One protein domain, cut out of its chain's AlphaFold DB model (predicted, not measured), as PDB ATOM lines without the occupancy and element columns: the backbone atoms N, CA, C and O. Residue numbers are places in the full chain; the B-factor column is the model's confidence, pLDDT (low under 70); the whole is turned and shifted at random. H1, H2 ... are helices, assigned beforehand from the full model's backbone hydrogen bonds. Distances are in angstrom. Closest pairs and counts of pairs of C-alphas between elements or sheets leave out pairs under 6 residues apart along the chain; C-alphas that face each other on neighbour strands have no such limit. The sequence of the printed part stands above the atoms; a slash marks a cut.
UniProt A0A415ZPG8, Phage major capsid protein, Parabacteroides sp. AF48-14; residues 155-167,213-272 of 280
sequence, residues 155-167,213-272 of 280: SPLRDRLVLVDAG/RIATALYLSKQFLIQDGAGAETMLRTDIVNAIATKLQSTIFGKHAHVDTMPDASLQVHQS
ATOM      1  N   SER A 155      36.043  66.344 127.736       70.50
ATOM      2  CA  SER A 155      36.802  65.088 127.702       70.50
ATOM      3  C   SER A 155      36.527  64.227 128.949       70.50
ATOM      4  O   SER A 155      36.486  64.758 130.062       70.50
ATOM      5  N   PRO A 156      36.398  62.892 128.817       71.75
ATOM      6  CA  PRO A 156      36.205  61.998 129.958       71.75
ATOM      7  C   PRO A 156      37.426  61.976 130.890       71.75
ATOM      8  O   PRO A 156      38.572  62.026 130.438       71.75
ATOM      9  N   LEU A 157      37.181  61.836 132.197       71.88
ATOM     10  CA  LEU A 157      38.234  61.622 133.194       71.88
ATOM     11  C   LEU A 157      38.800  60.198 133.039       71.88
ATOM     12  O   LEU A 157      38.037  59.229 133.017       71.88
ATOM     13  N   ARG A 158      40.126  60.059 132.911       70.81
ATOM     14  CA  ARG A 158      40.805  58.762 132.726       70.81
ATOM     15  C   ARG A 158      41.927  58.553 133.743       70.81
ATOM     16  O   ARG A 158      42.544  59.512 134.201       70.81
ATOM     17  N   ASP A 159      42.192  57.287 134.061       73.31
ATOM     18  CA  ASP A 159      43.254  56.887 134.984       73.31
ATOM     19  C   ASP A 159      44.645  57.217 134.432       73.31
ATOM     20  O   ASP A 159      44.920  57.068 133.237       73.31
ATOM     21  N   ARG A 160      45.554  57.612 135.328       71.31
ATOM     22  CA  ARG A 160      46.940  57.909 134.964       71.31
ATOM     23  C   ARG A 160      47.667  56.635 134.526       71.31
ATOM     24  O   ARG A 160      47.652  55.613 135.217       71.31
ATOM     25  N   LEU A 161      48.345  56.710 133.385       74.94
ATOM     26  CA  LEU A 161      49.192  55.626 132.901       74.94
ATOM     27  C   LEU A 161      50.471  55.565 133.755       74.94
ATOM     28  O   LEU A 161      51.205  56.543 133.827       74.94
ATOM     29  N   VAL A 162      50.723  54.433 134.414       78.88
ATOM     30  CA  VAL A 162      51.876  54.188 135.301       78.88
ATOM     31  C   VAL A 162      52.803  53.092 134.777       78.88
ATOM     32  O   VAL A 162      53.812  52.803 135.402       78.88
ATOM     33  N   LEU A 163      52.493  52.463 133.639       73.81
ATOM     34  CA  LEU A 163      53.298  51.354 133.116       73.81
ATOM     35  C   LEU A 163      54.731  51.778 132.739       73.81
ATOM     36  O   LEU A 163      55.677  51.029 132.970       73.81
ATOM     37  N   VAL A 164      54.882  52.984 132.185       69.69
ATOM     38  CA  VAL A 164      56.188  53.567 131.838       69.69
ATOM     39  C   VAL A 164      56.955  53.941 133.109       69.69
ATOM     40  O   VAL A 164      58.122  53.585 133.248       69.69
ATOM     41  N   ASP A 165      56.271  54.566 134.071       72.69
ATOM     42  CA  ASP A 165      56.842  54.934 135.372       72.69
ATOM     43  C   ASP A 165      57.252  53.702 136.199       72.69
ATOM     44  O   ASP A 165      58.219  53.748 136.955       72.69
ATOM     45  N   ALA A 166      56.552  52.575 136.035       69.31
ATOM     46  CA  ALA A 166      56.831  51.311 136.715       69.31
ATOM     47  C   ALA A 166      58.054  50.556 136.150       69.31
ATOM     48  O   ALA A 166      58.364  49.461 136.619       69.31
ATOM     49  N   GLY A 167      58.756  51.118 135.155       70.81
ATOM     50  CA  GLY A 167      60.002  50.557 134.624       70.81
ATOM     51  C   GLY A 167      59.819  49.400 133.639       70.81
ATOM     52  O   GLY A 167      60.739  48.601 133.453       70.81
ATOM     53  N   ARG A 213      46.435  41.026 119.531       78.56
ATOM     54  CA  ARG A 213      45.807  42.202 118.896       78.56
ATOM     55  C   ARG A 213      44.752  42.821 119.813       78.56
ATOM     56  O   ARG A 213      43.969  42.094 120.412       78.56
ATOM     57  N   ILE A 214      44.705  44.150 119.863       81.25
ATOM     58  CA  ILE A 214      43.661  44.937 120.537       81.25
ATOM     59  C   ILE A 214      42.988  45.812 119.474       81.25
ATOM     60  O   ILE A 214      43.680  46.380 118.630       81.25
ATOM     61  N   ALA A 215      41.657  45.900 119.495       81.19
ATOM     62  CA  ALA A 215      40.872  46.723 118.576       81.19
ATOM     63  C   ALA A 215      39.809  47.525 119.340       81.19
ATOM     64  O   ALA A 215      39.243  47.043 120.321       81.19
ATOM     65  N   THR A 216      39.527  48.739 118.868       82.31
ATOM     66  CA  THR A 216      38.484  49.626 119.398       82.31
ATOM     67  C   THR A 216      37.728  50.225 118.217       82.31
ATOM     68  O   THR A 216      38.353  50.662 117.254       82.31
ATOM     69  N   ALA A 217      36.397  50.218 118.272       84.25
ATOM     70  CA  ALA A 217      35.535  50.775 117.233       84.25
ATOM     71  C   ALA A 217      34.741  51.956 117.803       84.25
ATOM     72  O   ALA A 217      34.125  51.827 118.861       84.25
ATOM     73  N   LEU A 218      34.752  53.084 117.094       82.38
ATOM     74  CA  LEU A 218      33.911  54.247 117.367       82.38
ATOM     75  C   LEU A 218      33.078  54.543 116.122       82.38
ATOM     76  O   LEU A 218      33.605  54.579 115.010       82.38
ATOM     77  N   TYR A 219      31.780  54.755 116.317       84.00
ATOM     78  CA  TYR A 219      30.853  55.103 115.248       84.00
ATOM     79  C   TYR A 219      30.483  56.576 115.375       84.00
ATOM     80  O   TYR A 219      29.968  56.998 116.408       84.00
ATOM     81  N   LEU A 220      30.746  57.350 114.322       80.25
ATOM     82  CA  LEU A 220      30.406  58.768 114.250       80.25
ATOM     83  C   LEU A 220      29.262  59.009 113.264       80.25
ATOM     84  O   LEU A 220      29.190  58.394 112.198       80.25
ATOM     85  N   SER A 221      28.389  59.952 113.614       83.06
ATOM     86  CA  SER A 221      27.356  60.455 112.711       83.06
ATOM     87  C   SER A 221      27.958  61.389 111.659       83.06
ATOM     88  O   SER A 221      28.846  62.189 111.953       83.06
ATOM     89  N   LYS A 222      27.407  61.357 110.440       80.19
ATOM     90  CA  LYS A 222      27.747  62.325 109.384       80.19
ATOM     91  C   LYS A 222      27.409  63.762 109.786       80.19
ATOM     92  O   LYS A 222      28.123  64.674 109.398       80.19
ATOM     93  N   GLN A 223      26.346  63.963 110.568       79.69
ATOM     94  CA  GLN A 223      25.968  65.294 111.055       79.69
ATOM     95  C   GLN A 223      26.984  65.823 112.074       79.69
ATOM     96  O   GLN A 223      27.340  66.992 112.015       79.69
ATOM     97  N   PHE A 224      27.517  64.944 112.925       76.38
ATOM     98  CA  PHE A 224      28.550  65.293 113.902       76.38
ATOM     99  C   PHE A 224      29.857  65.730 113.221       76.38
ATOM    100  O   PHE A 224      30.411  66.761 113.572       76.38
ATOM    101  N   LEU A 225      30.285  65.022 112.169       70.75
ATOM    102  CA  LEU A 225      31.466  65.403 111.378       70.75
ATOM    103  C   LEU A 225      31.322  66.753 110.654       70.75
ATOM    104  O   LEU A 225      32.321  67.416 110.397       70.75
ATOM    105  N   ILE A 226      30.098  67.138 110.279       76.56
ATOM    106  CA  ILE A 226      29.832  68.411 109.589       76.56
ATOM    107  C   ILE A 226      29.774  69.575 110.587       76.56
ATOM    108  O   ILE A 226      30.148  70.691 110.239       76.56
ATOM    109  N   GLN A 227      29.296  69.322 111.805       71.06
ATOM    110  CA  GLN A 227      29.132  70.342 112.842       71.06
ATOM    111  C   GLN A 227      30.421  70.603 113.631       71.06
ATOM    112  O   GLN A 227      30.654  71.741 114.026       71.06
ATOM    113  N   ASP A 228      31.268  69.589 113.820       68.75
ATOM    114  CA  ASP A 228      32.501  69.690 114.604       68.75
ATOM    115  C   ASP A 228      33.661  69.004 113.864       68.75
ATOM    116  O   ASP A 228      33.905  67.801 113.973       68.75
ATOM    117  N   GLY A 229      34.325  69.777 112.999       65.81
ATOM    118  CA  GLY A 229      35.232  69.237 111.982       65.81
ATOM    119  C   GLY A 229      36.700  69.087 112.393       65.81
ATOM    120  O   GLY A 229      37.429  68.373 111.712       65.81
ATOM    121  N   ALA A 230      37.169  69.744 113.461       67.75
ATOM    122  CA  ALA A 230      38.605  69.768 113.797       67.75
ATOM    123  C   ALA A 230      38.912  69.549 115.290       67.75
ATOM    124  O   ALA A 230      39.900  68.881 115.618       67.75
ATOM    125  N   GLY A 231      38.064  70.065 116.188       69.44
ATOM    126  CA  GLY A 231      38.193  69.860 117.634       69.44
ATOM    127  C   GLY A 231      37.868  68.418 118.021       69.44
ATOM    128  O   GLY A 231      38.706  67.725 118.611       69.44
ATOM    129  N   ALA A 232      36.710  67.923 117.571       70.94
ATOM    130  CA  ALA A 232      36.281  66.550 117.824       70.94
ATOM    131  C   ALA A 232      37.271  65.483 117.335       70.94
ATOM    132  O   ALA A 232      37.490  64.501 118.040       70.94
ATOM    133  N   GLU A 233      37.897  65.626 116.160       78.38
ATOM    134  CA  GLU A 233      38.802  64.581 115.649       78.38
ATOM    135  C   GLU A 233      40.047  64.426 116.534       78.38
ATOM    136  O   GLU A 233      40.436  63.308 116.885       78.38
ATOM    137  N   THR A 234      40.662  65.544 116.926       80.25
ATOM    138  CA  THR A 234      41.855  65.529 117.784       80.25
ATOM    139  C   THR A 234      41.525  64.943 119.155       80.25
ATOM    140  O   THR A 234      42.281  64.115 119.677       80.25
ATOM    141  N   MET A 235      40.363  65.309 119.704       80.81
ATOM    142  CA  MET A 235      39.849  64.745 120.949       80.81
ATOM    143  C   MET A 235      39.629  63.232 120.821       80.81
ATOM    144  O   MET A 235      40.170  62.469 121.618       80.81
ATOM    145  N   LEU A 236      38.900  62.775 119.801       83.12
ATOM    146  CA  LEU A 236      38.576  61.360 119.600       83.12
ATOM    147  C   LEU A 236      39.814  60.506 119.321       83.12
ATOM    148  O   LEU A 236      39.919  59.383 119.815       83.12
ATOM    149  N   ARG A 237      40.788  61.029 118.568       84.38
ATOM    150  CA  ARG A 237      42.071  60.351 118.336       84.38
ATOM    151  C   ARG A 237      42.821  60.154 119.648       84.38
ATOM    152  O   ARG A 237      43.288  59.050 119.927       84.38
ATOM    153  N   THR A 238      42.920  61.214 120.444       84.31
ATOM    154  CA  THR A 238      43.558  61.164 121.765       84.31
ATOM    155  C   THR A 238      42.814  60.192 122.680       84.31
ATOM    156  O   THR A 238      43.434  59.408 123.396       84.31
ATOM    157  N   ASP A 239      41.486  60.169 122.588       84.75
ATOM    158  CA  ASP A 239      40.638  59.288 123.374       84.75
ATOM    159  C   ASP A 239      40.845  57.804 123.048       84.75
ATOM    160  O   ASP A 239      41.034  57.000 123.960       84.75
ATOM    161  N   ILE A 240      40.898  57.440 121.762       85.44
ATOM    162  CA  ILE A 240      41.173  56.060 121.334       85.44
ATOM    163  C   ILE A 240      42.547  55.603 121.831       85.44
ATOM    164  O   ILE A 240      42.672  54.504 122.376       85.44
ATOM    165  N   VAL A 241      43.583  56.431 121.656       85.88
ATOM    166  CA  VAL A 241      44.948  56.095 122.092       85.88
ATOM    167  C   VAL A 241      44.979  55.857 123.600       85.88
ATOM    168  O   VAL A 241      45.517  54.846 124.060       85.88
ATOM    169  N   ASN A 242      44.336  56.739 124.364       84.44
ATOM    170  CA  ASN A 242      44.252  56.612 125.812       84.44
ATOM    171  C   ASN A 242      43.432  55.387 126.235       84.44
ATOM    172  O   ASN A 242      43.857  54.660 127.128       84.44
ATOM    173  N   ALA A 243      42.311  55.091 125.575       83.88
ATOM    174  CA  ALA A 243      41.491  53.917 125.870       83.88
ATOM    175  C   ALA A 243      42.261  52.603 125.659       83.88
ATOM    176  O   ALA A 243      42.196  51.698 126.499       83.88
ATOM    177  N   ILE A 244      43.040  52.509 124.575       84.69
ATOM    178  CA  ILE A 244      43.916  51.358 124.312       84.69
ATOM    179  C   ILE A 244      44.976  51.243 125.412       84.69
ATOM    180  O   ILE A 244      45.183  50.154 125.952       84.69
ATOM    181  N   ALA A 245      45.614  52.357 125.780       82.94
ATOM    182  CA  ALA A 245      46.646  52.379 126.810       82.94
ATOM    183  C   ALA A 245      46.104  51.979 128.194       82.94
ATOM    184  O   ALA A 245      46.699  51.135 128.865       82.94
ATOM    185  N   THR A 246      44.941  52.498 128.600       84.38
ATOM    186  CA  THR A 246      44.280  52.123 129.860       84.38
ATOM    187  C   THR A 246      43.892  50.646 129.858       84.38
ATOM    188  O   THR A 246      44.120  49.941 130.847       84.38
ATOM    189  N   LYS A 247      43.355  50.128 128.744       83.38
ATOM    190  CA  LYS A 247      42.999  48.707 128.661       83.38
ATOM    191  C   LYS A 247      44.234  47.814 128.765       83.38
ATOM    192  O   LYS A 247      44.199  46.847 129.517       83.38
ATOM    193  N   LEU A 248      45.323  48.165 128.085       82.25
ATOM    194  CA  LEU A 248      46.596  47.450 128.168       82.25
ATOM    195  C   LEU A 248      47.197  47.498 129.581       82.25
ATOM    196  O   LEU A 248      47.680  46.492 130.088       82.25
ATOM    197  N   GLN A 249      47.136  48.645 130.251       80.56
ATOM    198  CA  GLN A 249      47.616  48.770 131.624       80.56
ATOM    199  C   GLN A 249      46.784  47.927 132.602       80.56
ATOM    200  O   GLN A 249      47.337  47.209 133.435       80.56
ATOM    201  N   SER A 250      45.456  47.983 132.487       81.38
ATOM    202  CA  SER A 250      44.554  47.221 133.360       81.38
ATOM    203  C   SER A 250      44.677  45.710 133.175       81.38
ATOM    204  O   SER A 250      44.525  44.977 134.147       81.38
ATOM    205  N   THR A 251      44.985  45.220 131.969       80.75
ATOM    206  CA  THR A 251      45.273  43.794 131.772       80.75
ATOM    207  C   THR A 251      46.611  43.413 132.396       80.75
ATOM    208  O   THR A 251      46.682  42.404 133.084       80.75
ATOM    209  N   ILE A 252      47.660  44.228 132.264       79.38
ATOM    210  CA  ILE A 252      48.973  43.917 132.858       79.38
ATOM    211  C   ILE A 252      48.922  43.858 134.393       79.38
ATOM    212  O   ILE A 252      49.550  42.973 134.987       79.38
ATOM    213  N   PHE A 253      48.178  44.768 135.027       79.00
ATOM    214  CA  PHE A 253      47.984  44.811 136.484       79.00
ATOM    215  C   PHE A 253      46.762  44.016 136.973       79.00
ATOM    216  O   PHE A 253      46.458  44.019 138.164       79.00
ATOM    217  N   GLY A 254      46.040  43.345 136.076       75.38
ATOM    218  CA  GLY A 254      44.867  42.550 136.424       75.38
ATOM    219  C   GLY A 254      45.218  41.265 137.177       75.38
ATOM    220  O   GLY A 254      46.375  40.867 137.284       75.38
ATOM    221  N   LYS A 255      44.190  40.577 137.685       69.69
ATOM    222  CA  LYS A 255      44.279  39.197 138.200       69.69
ATOM    223  C   LYS A 255      43.430  38.266 137.331       69.69
ATOM    224  O   LYS A 255      42.573  37.540 137.828       69.69
ATOM    225  N   HIS A 256      43.625  38.321 136.022       67.50
ATOM    226  CA  HIS A 256      42.945  37.469 135.050       67.50
ATOM    227  C   HIS A 256      43.800  36.229 134.739       67.50
ATOM    228  O   HIS A 256      45.024  36.313 134.697       67.50
ATOM    229  N   ALA A 257      43.154  35.069 134.594       66.25
ATOM    230  CA  ALA A 257      43.822  33.819 134.217       66.25
ATOM    231  C   ALA A 257      44.288  33.866 132.753       66.25
ATOM    232  O   ALA A 257      43.757  34.652 131.973       66.25
ATOM    233  N   HIS A 258      45.238  33.009 132.374       69.62
ATOM    234  CA  HIS A 258      45.727  32.936 130.996       69.62
ATOM    235  C   HIS A 258      44.586  32.700 129.994       69.62
ATOM    236  O   HIS A 258      43.807  31.757 130.144       69.62
ATOM    237  N   VAL A 259      44.503  33.544 128.962       71.94
ATOM    238  CA  VAL A 259      43.615  33.348 127.805       71.94
ATOM    239  C   VAL A 259      44.379  33.712 126.538       71.94
ATOM    240  O   VAL A 259      44.998  34.769 126.456       71.94
ATOM    241  N   ASP A 260      44.270  32.877 125.504       69.62
ATOM    242  CA  ASP A 260      45.006  33.025 124.242       69.62
ATOM    243  C   ASP A 260      44.766  34.342 123.494       69.62
ATOM    244  O   ASP A 260      45.536  34.705 122.604       69.62
ATOM    245  N   THR A 261      43.706  35.070 123.818       75.25
ATOM    246  CA  THR A 261      43.346  36.329 123.161       75.25
ATOM    247  C   THR A 261      43.880  37.562 123.888       75.25
ATOM    248  O   THR A 261      43.842  38.651 123.315       75.25
ATOM    249  N   MET A 262      44.417  37.417 125.106       76.25
ATOM    250  CA  MET A 262      44.874  38.534 125.935       76.25
ATOM    251  C   MET A 262      46.277  38.289 126.512       76.25
ATOM    252  O   MET A 262      46.690  37.145 126.673       76.25
ATOM    253  N   PRO A 263      47.049  39.352 126.795       72.50
ATOM    254  CA  PRO A 263      48.315  39.210 127.501       72.50
ATOM    255  C   PRO A 263      48.077  38.801 128.959       72.50
ATOM    256  O   PRO A 263      47.090  39.223 129.568       72.50
ATOM    257  N   ASP A 264      49.003  38.020 129.511       75.56
ATOM    258  CA  ASP A 264      48.938  37.549 130.894       75.56
ATOM    259  C   ASP A 264      49.196  38.660 131.911       75.56
ATOM    260  O   ASP A 264      49.946  39.609 131.667       75.56
ATOM    261  N   ALA A 265      48.588  38.511 133.088       72.19
ATOM    262  CA  ALA A 265      48.794  39.409 134.214       72.19
ATOM    263  C   ALA A 265      50.184  39.225 134.813       72.19
ATOM    264  O   ALA A 265      50.533  38.145 135.297       72.19
ATOM    265  N   SER A 266      50.941  40.316 134.899       66.62
ATOM    266  CA  SER A 266      52.275  40.320 135.512       66.62
ATOM    267  C   SER A 266      52.255  39.879 136.985       66.62
ATOM    268  O   SER A 266      53.164  39.181 137.438       66.62
ATOM    269  N   LEU A 267      51.178  40.194 137.715       59.34
ATOM    270  CA  LEU A 267      50.999  39.820 139.122       59.34
ATOM    271  C   LEU A 267      50.785  38.311 139.324       59.34
ATOM    272  O   LEU A 267      51.172  37.772 140.361       59.34
ATOM    273  N   GLN A 268      50.222  37.606 138.339       54.41
ATOM    274  CA  GLN A 268      50.064  36.149 138.414       54.41
ATOM    275  C   GLN A 268      51.345  35.407 138.024       54.41
ATOM    276  O   GLN A 268      51.672  34.383 138.626       54.41
ATOM    277  N   VAL A 269      52.114  35.952 137.074       51.84
ATOM    278  CA  VAL A 269      53.386  35.352 136.639       51.84
ATOM    279  C   VAL A 269      54.380  35.257 137.807       51.84
ATOM    280  O   VAL A 269      55.127  34.281 137.883       51.84
ATOM    281  N   HIS A 270      54.347  36.192 138.769       44.09
ATOM    282  CA  HIS A 270      55.186  36.121 139.972       44.09
ATOM    283  C   HIS A 270      54.585  35.280 141.118       44.09
ATOM    284  O   HIS A 270      55.334  34.614 141.824       44.09
ATOM    285  N   GLN A 271      53.254  35.222 141.277       39.47
ATOM    286  CA  GLN A 271      52.606  34.406 142.325       39.47
ATOM    287  C   GLN A 271      52.723  32.886 142.114       39.47
ATOM    288  O   GLN A 271      52.510  32.122 143.052       39.47
ATOM    289  N   SER A 272      53.101  32.426 140.916       36.75
ATOM    290  CA  SER A 272      53.435  31.011 140.691       36.75
ATOM    291  C   SER A 272      54.763  30.571 141.343       36.75
ATOM    292  O   SER A 272      55.026  29.371 141.445       36.75
TER     293      SER A 272
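Overview. This is residues 155 to 167 and 213 to 272 of the 280 residues of the protein "Phage major capsid protein" of Parabacteroides sp. AF48-14 (UniProt A0A415ZPG8). One long helix, H2, is the spine; at one end the short H1 makes a corner with residues 213 to 221 running back alongside H2, and at the other a loop leads to the short H3, nearly in line with H2. Residues 155 to 167 are a separate strip along H2's other side. The 73 printed residues hold three named helices in the order H1, H2, H3 and no named strand; the class is all helix, with under half of the residues, 34, in named elements. The whole is loose, radius of gyration of the C-alphas 16.3 A, spanning 54 by 27 by 16 A.

Arrangement. Start at H2, residues 231 to 252, which touches no helix. H3, residues 266 to 271, is close but not clearly touching: the closest C-alphas, of Ile 252 and Ser 266, are 5.6 A apart. Their lines stand at a shallow tilt of 9 degrees, the same way. H1, residues 222 to 227, is only just apart from H2, at 8.1 A. In H1, H2 and H3 every O i to N i+4 pair is within hydrogen-bond range.

Along the chain. Find C-alpha 231 at (38.193, 69.860, 117.634); from there H2 runs 32.0 A to C-alpha 252 at (48.973, 43.917, 132.858). H1 measures 8.8 A and H3 9.0 A.

Size, cuts and confidence. Residues 168 to 212 are cut out, with 22.8 A between C-alphas 167 and 213. The link from H2 to H3 is long. pLDDT is under 70 at 18 residues, among them 266 to 272.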